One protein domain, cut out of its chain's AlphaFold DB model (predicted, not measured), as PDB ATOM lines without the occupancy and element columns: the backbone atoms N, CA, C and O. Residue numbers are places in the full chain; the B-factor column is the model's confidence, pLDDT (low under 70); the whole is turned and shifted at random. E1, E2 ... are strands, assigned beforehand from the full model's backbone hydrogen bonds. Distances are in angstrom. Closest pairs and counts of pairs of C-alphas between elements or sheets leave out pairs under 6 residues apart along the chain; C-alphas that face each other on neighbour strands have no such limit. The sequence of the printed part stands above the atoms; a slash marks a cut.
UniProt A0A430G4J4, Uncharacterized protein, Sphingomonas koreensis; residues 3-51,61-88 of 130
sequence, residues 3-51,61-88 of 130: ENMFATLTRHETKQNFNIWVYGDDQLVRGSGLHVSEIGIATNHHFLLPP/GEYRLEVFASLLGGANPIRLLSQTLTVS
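Overview. This is residues 3 to 51 and 61 to 88 of the 130 residues of an uncharacterized protein of Sphingomonas koreensis (UniProt A0A430G4J4). A twisted four-stranded sheet, E2, E1, E5, E6, is covered on part of one face by the small two-stranded sheet of E3 and E4, making an uneven sandwich, two sheets only partly face to face. E2 runs on into E3, and from the small sheet a long loop reaches outward, where residues 36 to 41 stick out. The printed part has 77 residues with six named strands, E1 to E6 in chain order, and no named helix; both sheets are antiparallel and the class is all strand. The whole is only just compact, close to loose, with a radius of gyration of the C-alphas of 13.6 A and spans of 37 by 32 by 28 A.

Along the chain. Find C-alpha 3 at (-24.809, 5.825, 17.106); from there E1, residues 3 to 11, runs 27.3 A. E2 is residues 14 to 18, E3 residues 20 to 23, and E4 residues 45 to 48. After the cut, look for C-alpha 61 at (-7.525, 33.460, 17.481), where E5 starts its 32.6 A to residue 71. E6, residues 78 to 87, covers 26.3 A and ends at (-5.606, 30.333, 13.547).

Arrangement. Begin at E1 and E5, antiparallel at 165 degrees, with N 8 and O 66 at 2.8 A. Hairpin E1 and E2 has N 9 and O 16 at 2.8 A; hairpin E5 and E6 has N 63 and O 85 at 2.8 A. E2 runs on into E3 at 47 degrees. In hairpin E3 and E4, N 46 and O 22 are 2.8 A apart. Across the two sheets, the closest C-alphas of E1 and E3 are those of Met 5 and Trp 21, 5.9 A. E4 and E6 are apart.

Size, cuts and confidence. The farthest C-alphas, those of Gly 73 and Ser 88, are 40.8 A apart. Residues 52 to 60 are not printed, and C-alphas 51 and 61 are 25.7 A apart across that cut. The link from E3 to E4 is long, 21 residues. Mean pLDDT of the printed part is 91.2; residues 31 to 32 are under 70.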
ATOM      1  N   GLU A   3     -23.595   5.477  17.860       91.88
ATOM      2  CA  GLU A   3     -24.809   5.825  17.106       91.88
ATOM      3  C   GLU A   3     -24.682   7.190  16.420       91.88
ATOM      4  O   GLU A   3     -25.220   7.394  15.336       91.88
ATOM      5  N   ASN A   4     -23.924   8.108  17.023       92.12
ATOM      6  CA  ASN A   4     -23.723   9.451  16.499       92.12
ATOM      7  C   ASN A   4     -22.392  10.045  16.975       92.12
ATOM      8  O   ASN A   4     -21.913   9.718  18.062       92.12
ATOM      9  N   MET A   5     -21.838  10.975  16.201       94.62
ATOM     10  CA  MET A   5     -20.713  11.817  16.598       94.62
ATOM     11  C   MET A   5     -20.982  13.263  16.192       94.62
ATOM     12  O   MET A   5     -21.730  13.533  15.256       94.62
ATOM     13  N   PHE A   6     -20.349  14.202  16.882       95.25
ATOM     14  CA  PHE A   6     -20.331  15.597  16.460       95.25
ATOM     15  C   PHE A   6     -19.043  16.271  16.913       95.25
ATOM     16  O   PHE A   6     -18.464  15.908  17.942       95.25
ATOM     17  N   ALA A   7     -18.620  17.277  16.156       96.38
ATOM     18  CA  ALA A   7     -17.542  18.162  16.555       96.38
ATOM     19  C   ALA A   7     -18.119  19.488  17.054       96.38
ATOM     20  O   ALA A   7     -19.149  19.974  16.587       96.38
ATOM     21  N   THR A   8     -17.451  20.078  18.029       96.38
ATOM     22  CA  THR A   8     -17.711  21.417  18.540       96.38
ATOM     23  C   THR A   8     -16.441  22.223  18.377       96.38
ATOM     24  O   THR A   8     -15.379  21.789  18.814       96.38
ATOM     25  N   LEU A   9     -16.563  23.420  17.821       96.00
ATOM     26  CA  LEU A   9     -15.488  24.393  17.791       96.00
ATOM     27  C   LEU A   9     -15.905  25.627  18.593       96.00
ATOM     28  O   LEU A   9     -16.943  26.232  18.322       96.00
ATOM     29  N   THR A  10     -15.110  25.986  19.597       97.12
ATOM     30  CA  THR A  10     -15.378  27.132  20.478       97.12
ATOM     31  C   THR A  10     -14.274  28.169  20.339       97.12
ATOM     32  O   THR A  10     -13.108  27.819  20.484       97.12
ATOM     33  N   ARG A  11     -14.626  29.437  20.114       95.75
ATOM     34  CA  ARG A  11     -13.708  30.587  20.175       95.75
ATOM     35  C   ARG A  11     -14.330  31.674  21.034       95.75
ATOM     36  O   ARG A  11     -15.377  32.215  20.679       95.75
ATOM     37  N   HIS A  12     -13.666  32.015  22.136       92.38
ATOM     38  CA  HIS A  12     -14.227  32.870  23.187       92.38
ATOM     39  C   HIS A  12     -15.607  32.347  23.639       92.38
ATOM     40  O   HIS A  12     -15.698  31.226  24.130       92.38
ATOM     41  N   GLU A  13     -16.673  33.125  23.440       89.44
ATOM     42  CA  GLU A  13     -18.054  32.763  23.786       89.44
ATOM     43  C   GLU A  13     -18.837  32.165  22.604       89.44
ATOM     44  O   GLU A  13     -19.949  31.667  22.775       89.44
ATOM     45  N   THR A  14     -18.274  32.187  21.390       91.19
ATOM     46  CA  THR A  14     -18.923  31.617  20.207       91.19
ATOM     47  C   THR A  14     -18.663  30.121  20.137       91.19
ATOM     48  O   THR A  14     -17.514  29.677  20.108       91.19
ATOM     49  N   LYS A  15     -19.743  29.345  20.042       93.69
ATOM     50  CA  LYS A  15     -19.718  27.892  19.891       93.69
ATOM     51  C   LYS A  15     -20.403  27.499  18.585       93.69
ATOM     52  O   LYS A  15     -21.565  27.838  18.384       93.69
ATOM     53  N   GLN A  16     -19.700  26.761  17.732       93.44
ATOM     54  CA  GLN A  16     -20.245  26.159  16.516       93.44
ATOM     55  C   GLN A  16     -20.237  24.638  16.654       93.44
ATOM     56  O   GLN A  16     -19.197  24.042  16.930       93.44
ATOM     57  N   ASN A  17     -21.384  24.009  16.411       93.69
ATOM     58  CA  ASN A  17     -21.483  22.556  16.326       93.69
ATOM     59  C   ASN A  17     -21.483  22.115  14.857       93.69
ATOM     60  O   ASN A  17     -22.138  22.730  14.015       93.69
ATOM     61  N   PHE A  18     -20.788  21.020  14.581       93.31
ATOM     62  CA  PHE A  18     -20.766  20.307  13.308       93.31
ATOM     63  C   PHE A  18     -21.322  18.909  13.579       93.31
ATOM     64  O   PHE A  18     -20.611  17.996  14.008       93.31
ATOM     65  N   ASN A  19     -22.639  18.779  13.445       91.06
ATOM     66  CA  ASN A  19     -23.412  17.613  13.877       91.06
ATOM     67  C   ASN A  19     -23.814  16.679  12.730       91.06
ATOM     68  O   ASN A  19     -24.436  15.649  12.978       91.06
ATOM     69  N   ILE A  20     -23.470  17.012  11.484       91.62
ATOM     70  CA  ILE A  20     -23.566  16.064  10.375       91.62
ATOM     71  C   ILE A  20     -22.261  15.279  10.330       91.62
ATOM     72  O   ILE A  20     -21.287  15.711   9.720       91.62
ATOM     73  N   TRP A  21     -22.252  14.130  10.995       93.50
ATOM     74  CA  TRP A  21     -21.148  13.187  10.917       93.50
ATOM     75  C   TRP A  21     -21.353  12.206   9.759       93.50
ATOM     76  O   TRP A  21     -22.388  11.539   9.652       93.50
ATOM     77  N   VAL A  22     -20.344  12.131   8.897       93.19
ATOM     78  CA  VAL A  22     -20.177  11.086   7.885       93.19
ATOM     79  C   VAL A  22     -18.771  10.511   7.997       93.19
ATOM     80  O   VAL A  22     -17.865  11.174   8.501       93.19
ATOM     81  N   TYR A  23     -18.572   9.275   7.563       91.31
ATOM     82  CA  TYR A  23     -17.249   8.653   7.558       91.31
ATOM     83  C   TYR A  23     -17.007   7.883   6.263       91.31
ATOM     84  O   TYR A  23     -17.960   7.499   5.581       91.31
ATOM     85  N   GLY A  24     -15.736   7.686   5.931       88.50
ATOM     86  CA  GLY A  24     -15.292   7.064   4.690       88.50
ATOM     87  C   GLY A  24     -14.250   7.906   3.963       88.50
ATOM     88  O   GLY A  24     -14.104   9.106   4.214       88.50
ATOM     89  N   ASP A  25     -13.539   7.249   3.052       84.19
ATOM     90  CA  ASP A  25     -12.475   7.862   2.257       84.19
ATOM     91  C   ASP A  25     -13.013   8.260   0.875       84.19
ATOM     92  O   ASP A  25     -13.101   9.447   0.574       84.19
ATOM     93  N   ASP A  26     -13.492   7.285   0.091       83.00
ATOM     94  CA  ASP A  26     -14.067   7.525  -1.245       83.00
ATOM     95  C   ASP A  26     -15.602   7.593  -1.248       83.00
ATOM     96  O   ASP A  26     -16.215   8.335  -2.018       83.00
ATOM     97  N   GLN A  27     -16.246   6.783  -0.404       83.69
ATOM     98  CA  GLN A  27     -17.701   6.690  -0.284       83.69
ATOM     99  C   GLN A  27     -18.104   7.078   1.132       83.69
ATOM    100  O   GLN A  27     -17.734   6.410   2.096       83.69
ATOM    101  N   LEU A  28     -18.862   8.166   1.250       85.81
ATOM    102  CA  LEU A  28     -19.275   8.703   2.540       85.81
ATOM    103  C   LEU A  28     -20.554   8.018   3.020       85.81
ATOM    104  O   LEU A  28     -21.590   8.060   2.354       85.81
ATOM    105  N   VAL A  29     -20.496   7.435   4.213       83.06
ATOM    106  CA  VAL A  29     -21.647   6.826   4.882       83.06
ATOM    107  C   VAL A  29     -22.165   7.777   5.956       83.06
ATOM    108  O   VAL A  29     -21.403   8.286   6.779       83.06
ATOM    109  N   ARG A  30     -23.481   8.023   5.958       83.62
ATOM    110  CA  ARG A  30     -24.164   8.907   6.913       83.62
ATOM    111  C   ARG A  30     -25.137   8.122   7.786       83.62
ATOM    112  O   ARG A  30     -25.978   7.400   7.264       83.62
ATOM    113  N   GLY A  31     -25.089   8.342   9.101       68.31
ATOM    114  CA  GLY A  31     -26.174   7.968  10.022       68.31
ATOM    115  C   GLY A  31     -26.442   6.466  10.203       68.31
ATOM    116  O   GLY A  31     -27.486   6.109  10.734       68.31
ATOM    117  N   SER A  32     -25.530   5.585   9.792       69.19
ATOM    118  CA  SER A  32     -25.670   4.126   9.945       69.19
ATOM    119  C   SER A  32     -25.244   3.599  11.321       69.19
ATOM    120  O   SER A  32     -25.341   2.401  11.586       69.19
ATOM    121  N   GLY A  33     -24.716   4.477  12.179       80.69
ATOM    122  CA  GLY A  33     -23.894   4.081  13.314       80.69
ATOM    123  C   GLY A  33     -22.587   3.408  12.872       80.69
ATOM    124  O   GLY A  33     -22.396   3.053  11.708       80.69
ATOM    125  N   LEU A  34     -21.664   3.250  13.817       86.44
ATOM    126  CA  LEU A  34     -20.369   2.616  13.601       86.44
ATOM    127  C   LEU A  34     -20.094   1.610  14.716       86.44
ATOM    128  O   LEU A  34     -20.059   1.941  15.909       86.44
ATOM    129  N   HIS A  35     -19.888   0.358  14.326       88.38
ATOM    130  CA  HIS A  35     -19.348  -0.653  15.221       88.38
ATOM    131  C   HIS A  35     -17.822  -0.617  15.142       88.38
ATOM    132  O   HIS A  35     -17.248  -0.845  14.081       88.38
ATOM    133  N   VAL A  36     -17.182  -0.325  16.271       84.94
ATOM    134  CA  VAL A  36     -15.726  -0.322  16.411       84.94
ATOM    135  C   VAL A  36     -15.359  -1.547  17.238       84.94
ATOM    136  O   VAL A  36     -15.817  -1.674  18.374       84.94
ATOM    137  N   SER A  37     -14.604  -2.468  16.648       87.69
ATOM    138  CA  SER A  37     -14.094  -3.655  17.339       87.69
ATOM    139  C   SER A  37     -12.866  -3.307  18.189       87.69
ATOM    140  O   SER A  37     -12.366  -2.184  18.153       87.69
ATOM    141  N   GLU A  38     -12.342  -4.281  18.936       86.75
ATOM    142  CA  GLU A  38     -11.143  -4.096  19.772       86.75
ATOM    143  C   GLU A  38      -9.893  -3.702  18.972       86.75
ATOM    144  O   GLU A  38      -9.017  -3.020  19.496       86.75
ATOM    145  N   ILE A  39      -9.822  -4.085  17.693       90.00
ATOM    146  CA  ILE A  39      -8.724  -3.710  16.790       90.00
ATOM    147  C   ILE A  39      -8.879  -2.295  16.209       90.00
ATOM    148  O   ILE A  39      -7.994  -1.820  15.502       90.00
ATOM    149  N   GLY A  40      -9.994  -1.620  16.500       85.50
ATOM    150  CA  GLY A  40     -10.313  -0.307  15.961       85.50
ATOM    151  C   GLY A  40     -10.742  -0.331  14.491       85.50
ATOM    152  O   GLY A  40     -10.873  -1.377  13.855       85.50
ATOM    153  N   ILE A  41     -10.987   0.861  13.954       85.69
ATOM    154  CA  ILE A  41     -11.201   1.104  12.528       85.69
ATOM    155  C   ILE A  41     -10.435   2.365  12.138       85.69
ATOM    156  O   ILE A  41     -10.496   3.370  12.844       85.69
ATOM    157  N   ALA A  42      -9.709   2.302  11.024       86.62
ATOM    158  CA  ALA A  42      -9.079   3.464  10.417       86.62
ATOM    159  C   ALA A  42      -9.971   3.942   9.269       86.62
ATOM    160  O   ALA A  42     -10.104   3.258   8.259       86.62
ATOM    161  N   THR A  43     -10.627   5.082   9.452       88.56
ATOM    162  CA  THR A  43     -11.424   5.735   8.412       88.56
ATOM    163  C   THR A  43     -11.433   7.234   8.655       88.56
ATOM    164  O   THR A  43     -11.320   7.679   9.799       88.56
ATOM    165  N   ASN A  44     -11.568   8.026   7.595       90.88
ATOM    166  CA  ASN A  44     -11.754   9.457   7.750       90.88
ATOM    167  C   ASN A  44     -13.143   9.775   8.314       90.88
ATOM    168  O   ASN A  44     -14.156   9.223   7.883       90.88
ATOM    169  N   HIS A  45     -13.184  10.697   9.273       93.19
ATOM    170  CA  HIS A  45     -14.414  11.216   9.861       93.19
ATOM    171  C   HIS A  45     -14.588  12.672   9.444       93.19
ATOM    172  O   HIS A  45     -13.721  13.507   9.698       93.19
ATOM    173  N   HIS A  46     -15.733  12.984   8.851       93.69
ATOM    174  CA  HIS A  46     -16.060  14.321   8.379       93.69
ATOM    175  C   HIS A  46     -17.231  14.870   9.190       93.69
ATOM    176  O   HIS A  46     -18.233  14.184   9.403       93.69
ATOM    177  N   PHE A  47     -17.100  16.119   9.630       93.88
ATOM    178  CA  PHE A  47     -18.118  16.831  10.397       93.88
ATOM    179  C   PHE A  47     -18.549  18.067   9.615       93.88
ATOM    180  O   PHE A  47     -17.793  19.027   9.483       93.88
ATOM    181  N   LEU A  48     -19.758  18.027   9.066       91.00
ATOM    182  CA  LEU A  48     -20.268  19.050   8.160       91.00
ATOM    183  C   LEU A  48     -21.216  20.007   8.890       91.00
ATOM    184  O   LEU A  48     -21.853  19.650   9.890       91.00
ATOM    185  N   LEU A  49     -21.319  21.224   8.360       88.25
ATOM    186  CA  LEU A  49     -22.356  22.170   8.758       88.25
ATOM    187  C   LEU A  49     -23.717  21.682   8.253       88.25
ATOM    188  O   LEU A  49     -23.796  21.132   7.148       88.25
ATOM    189  N   PRO A  50     -24.793  21.889   9.024       78.44
ATOM    190  CA  PRO A  50     -26.129  21.686   8.504       78.44
ATOM    191  C   PRO A  50     -26.435  22.681   7.359       78.44
ATOM    192  O   PRO A  50     -25.831  23.752   7.272       78.44
ATOM    193  N   PRO A  51     -27.287  22.285   6.393       73.88
ATOM    194  CA  PRO A  51     -27.482  23.003   5.127       73.88
ATOM    195  C   PRO A  51     -28.215  24.351   5.261       73.88
ATOM    196  O   PRO A  51     -28.399  25.056   4.273       73.88
ATOM    197  N   GLY A  61      -7.440  33.752  16.058       97.00
ATOM    198  CA  GLY A  61      -7.525  33.460  17.481       97.00
ATOM    199  C   GLY A  61      -7.404  31.976  17.800       97.00
ATOM    200  O   GLY A  61      -7.157  31.132  16.934       97.00
ATOM    201  N   GLU A  62      -7.585  31.687  19.081       97.69
ATOM    202  CA  GLU A  62      -7.552  30.339  19.627       97.69
ATOM    203  C   GLU A  62      -8.945  29.702  19.577       97.69
ATOM    204  O   GLU A  62      -9.954  30.326  19.925       97.69
ATOM    205  N   TYR A  63      -8.984  28.447  19.149       97.94
ATOM    206  CA  TYR A  63     -10.168  27.611  19.149       97.94
ATOM    207  C   TYR A  63      -9.941  26.383  20.018       97.94
ATOM    208  O   TYR A  63      -8.882  25.760  19.967       97.94
ATOM    209  N   ARG A  64     -10.982  25.967  20.735       98.06
ATOM    210  CA  ARG A  64     -11.063  24.632  21.323       98.06
ATOM    211  C   ARG A  64     -11.924  23.740  20.435       98.06
ATOM    212  O   ARG A  64     -13.123  23.988  20.298       98.06
ATOM    213  N   LEU A  65     -11.301  22.730  19.835       97.62
ATOM    214  CA  LEU A  65     -11.955  21.640  19.118       97.62
ATOM    215  C   LEU A  65     -12.266  20.514  20.102       97.62
ATOM    216  O   LEU A  65     -11.367  19.986  20.748       97.62
ATOM    217  N   GLU A  66     -13.525  20.108  20.177       98.06
ATOM    218  CA  GLU A  66     -13.958  18.948  20.952       98.06
ATOM    219  C   GLU A  66     -14.747  17.998  20.049       98.06
ATOM    220  O   GLU A  66     -15.627  18.433  19.308       98.06
ATOM    221  N   VAL A  67     -14.446  16.701  20.112       97.06
ATOM    222  CA  VAL A  67     -15.191  15.662  19.385       97.06
ATOM    223  C   VAL A  67     -15.906  14.786  20.395       97.06
ATOM    224  O   VAL A  67     -15.302  14.321  21.363       97.06
ATOM    225  N   PHE A  68     -17.189  14.549  20.159       96.94
ATOM    226  CA  PHE A  68     -18.049  13.760  21.026       96.94
ATOM    227  C   PHE A  68     -18.630  12.574  20.266       96.94
ATOM    228  O   PHE A  68     -18.918  12.674  19.073       96.94
ATOM    229  N   ALA A  69     -18.857  11.474  20.980       95.00
ATOM    230  CA  ALA A  69     -19.575  10.310  20.484       95.00
ATOM    231  C   ALA A  69     -20.704   9.923  21.437       95.00
ATOM    232  O   ALA A  69     -20.530   9.897  22.654       95.00
ATOM    233  N   SER A  70     -21.858   9.597  20.871       94.06
ATOM    234  CA  SER A  70     -22.968   8.973  21.588       94.06
ATOM    235  C   SER A  70     -22.895   7.469  21.358       94.06
ATOM    236  O   SER A  70     -22.718   7.009  20.225       94.06
ATOM    237  N   LEU A  71     -22.976   6.704  22.441       93.12
ATOM    238  CA  LEU A  71     -23.044   5.249  22.385       93.12
ATOM    239  C   LEU A  71     -24.508   4.824  22.390       93.12
ATOM    240  O   LEU A  71     -25.299   5.414  23.118       93.12
ATOM    241  N   LEU A  72     -24.845   3.773  21.642       90.31
ATOM    242  CA  LEU A  72     -26.199   3.215  21.641       90.31
ATOM    243  C   LEU A  72     -26.641   2.869  23.074       90.31
ATOM    244  O   LEU A  72     -25.987   2.072  23.749       90.31
ATOM    245  N   GLY A  73     -27.747   3.467  23.525       90.25
ATOM    246  CA  GLY A  73     -28.278   3.299  24.886       90.25
ATOM    247  C   GLY A  73     -27.546   4.101  25.973       90.25
ATOM    248  O   GLY A  73     -27.896   4.001  27.149       90.25
ATOM    249  N   GLY A  74     -26.542   4.898  25.603       90.06
ATOM    250  CA  GLY A  74     -25.858   5.824  26.497       90.06
ATOM    251  C   GLY A  74     -26.691   7.080  26.747       90.06
ATOM    252  O   GLY A  74     -27.257   7.656  25.826       90.06
ATOM    253  N   ALA A  75     -26.745   7.533  28.000       88.50
ATOM    254  CA  ALA A  75     -27.550   8.700  28.365       88.50
ATOM    255  C   ALA A  75     -26.949  10.038  27.898       88.50
ATOM    256  O   ALA A  75     -27.686  10.992  27.676       88.50
ATOM    257  N   ASN A  76     -25.618  10.124  27.779       94.50
ATOM    258  CA  ASN A  76     -24.914  11.353  27.421       94.50
ATOM    259  C   ASN A  76     -23.773  11.072  26.431       94.50
ATOM    260  O   ASN A  76     -23.118  10.032  26.551       94.50
ATOM    261  N   PRO A  77     -23.476  12.009  25.511       95.25
ATOM    262  CA  PRO A  77     -22.285  11.929  24.679       95.25
ATOM    263  C   PRO A  77     -21.004  11.940  25.520       95.25
ATOM    264  O   PRO A  77     -20.867  12.713  26.470       95.25
ATOM    265  N   ILE A  78     -20.039  11.118  25.128       95.62
ATOM    266  CA  ILE A  78     -18.704  11.050  25.718       95.62
ATOM    267  C   ILE A  78     -17.765  11.901  24.865       95.62
ATOM    268  O   ILE A  78     -17.777  11.804  23.637       95.62
ATOM    269  N   ARG A  79     -16.933  12.733  25.499       97.44
ATOM    270  CA  ARG A  79     -15.882  13.475  24.794       97.44
ATOM    271  C   ARG A  79     -14.721  12.541  24.463       97.44
ATOM    272  O   ARG A  79     -14.107  11.991  25.372       97.44
ATOM    273  N   LEU A  80     -14.419  12.403  23.178       94.88
ATOM    274  CA  LEU A  80     -13.312  11.594  22.667       94.88
ATOM    275  C   LEU A  80     -12.008  12.390  22.579       94.88
ATOM    276  O   LEU A  80     -10.939  11.857  22.849       94.88
ATOM    277  N   LEU A  81     -12.106  13.667  22.203       95.00
ATOM    278  CA  LEU A  81     -10.968  14.553  21.965       95.00
ATOM    279  C   LEU A  81     -11.276  15.958  22.489       95.00
ATOM    280  O   LEU A  81     -12.415  16.418  22.395       95.00
ATOM    281  N   SER A  82     -10.251  16.640  22.996       97.00
ATOM    282  CA  SER A  82     -10.251  18.083  23.243       97.00
ATOM    283  C   SER A  82      -8.881  18.638  22.879       97.00
ATOM    284  O   SER A  82      -7.898  18.266  23.513       97.00
ATOM    285  N   GLN A  83      -8.821  19.533  21.899       96.44
ATOM    286  CA  GLN A  83      -7.574  20.086  21.388       96.44
ATOM    287  C   GLN A  83      -7.674  21.595  21.179       96.44
ATOM    288  O   GLN A  83      -8.689  22.105  20.703       96.44
ATOM    289  N   THR A  84      -6.592  22.300  21.494       97.06
ATOM    290  CA  THR A  84      -6.433  23.715  21.156       97.06
ATOM    291  C   THR A  84      -5.837  23.856  19.758       97.06
ATOM    292  O   THR A  84      -4.820  23.229  19.455       97.06
ATOM    293  N   LEU A  85      -6.474  24.682  18.927       97.38
ATOM    294  CA  LEU A  85      -6.065  25.025  17.569       97.38
ATOM    295  C   LEU A  85      -5.914  26.542  17.453       97.38
ATOM    296  O   LEU A  85      -6.824  27.287  17.814       97.38
ATOM    297  N   THR A  86      -4.800  27.004  16.896       97.38
ATOM    298  CA  THR A  86      -4.555  28.438  16.696       97.38
ATOM    299  C   THR A  86      -4.654  28.785  15.222       97.38
ATOM    300  O   THR A  86      -3.978  28.183  14.392       97.38
ATOM    301  N   VAL A  87      -5.472  29.787  14.902       97.62
ATOM    302  CA  VAL A  87      -5.606  30.333  13.547       97.62
ATOM    303  C   VAL A  87      -5.123  31.773  13.555       97.62
ATOM    304  O   VAL A  87      -5.578  32.577  14.363       97.62
ATOM    305  N   SER A  88      -4.212  32.132  12.660       97.31
ATOM    306  CA  SER A  88      -3.795  33.528  12.483       97.31
ATOM    307  C   SER A  88      -4.795  34.314  11.621       97.31
ATOM    308  O   SER A  88      -5.514  33.732  10.807       97.31
TER     309      SER A  88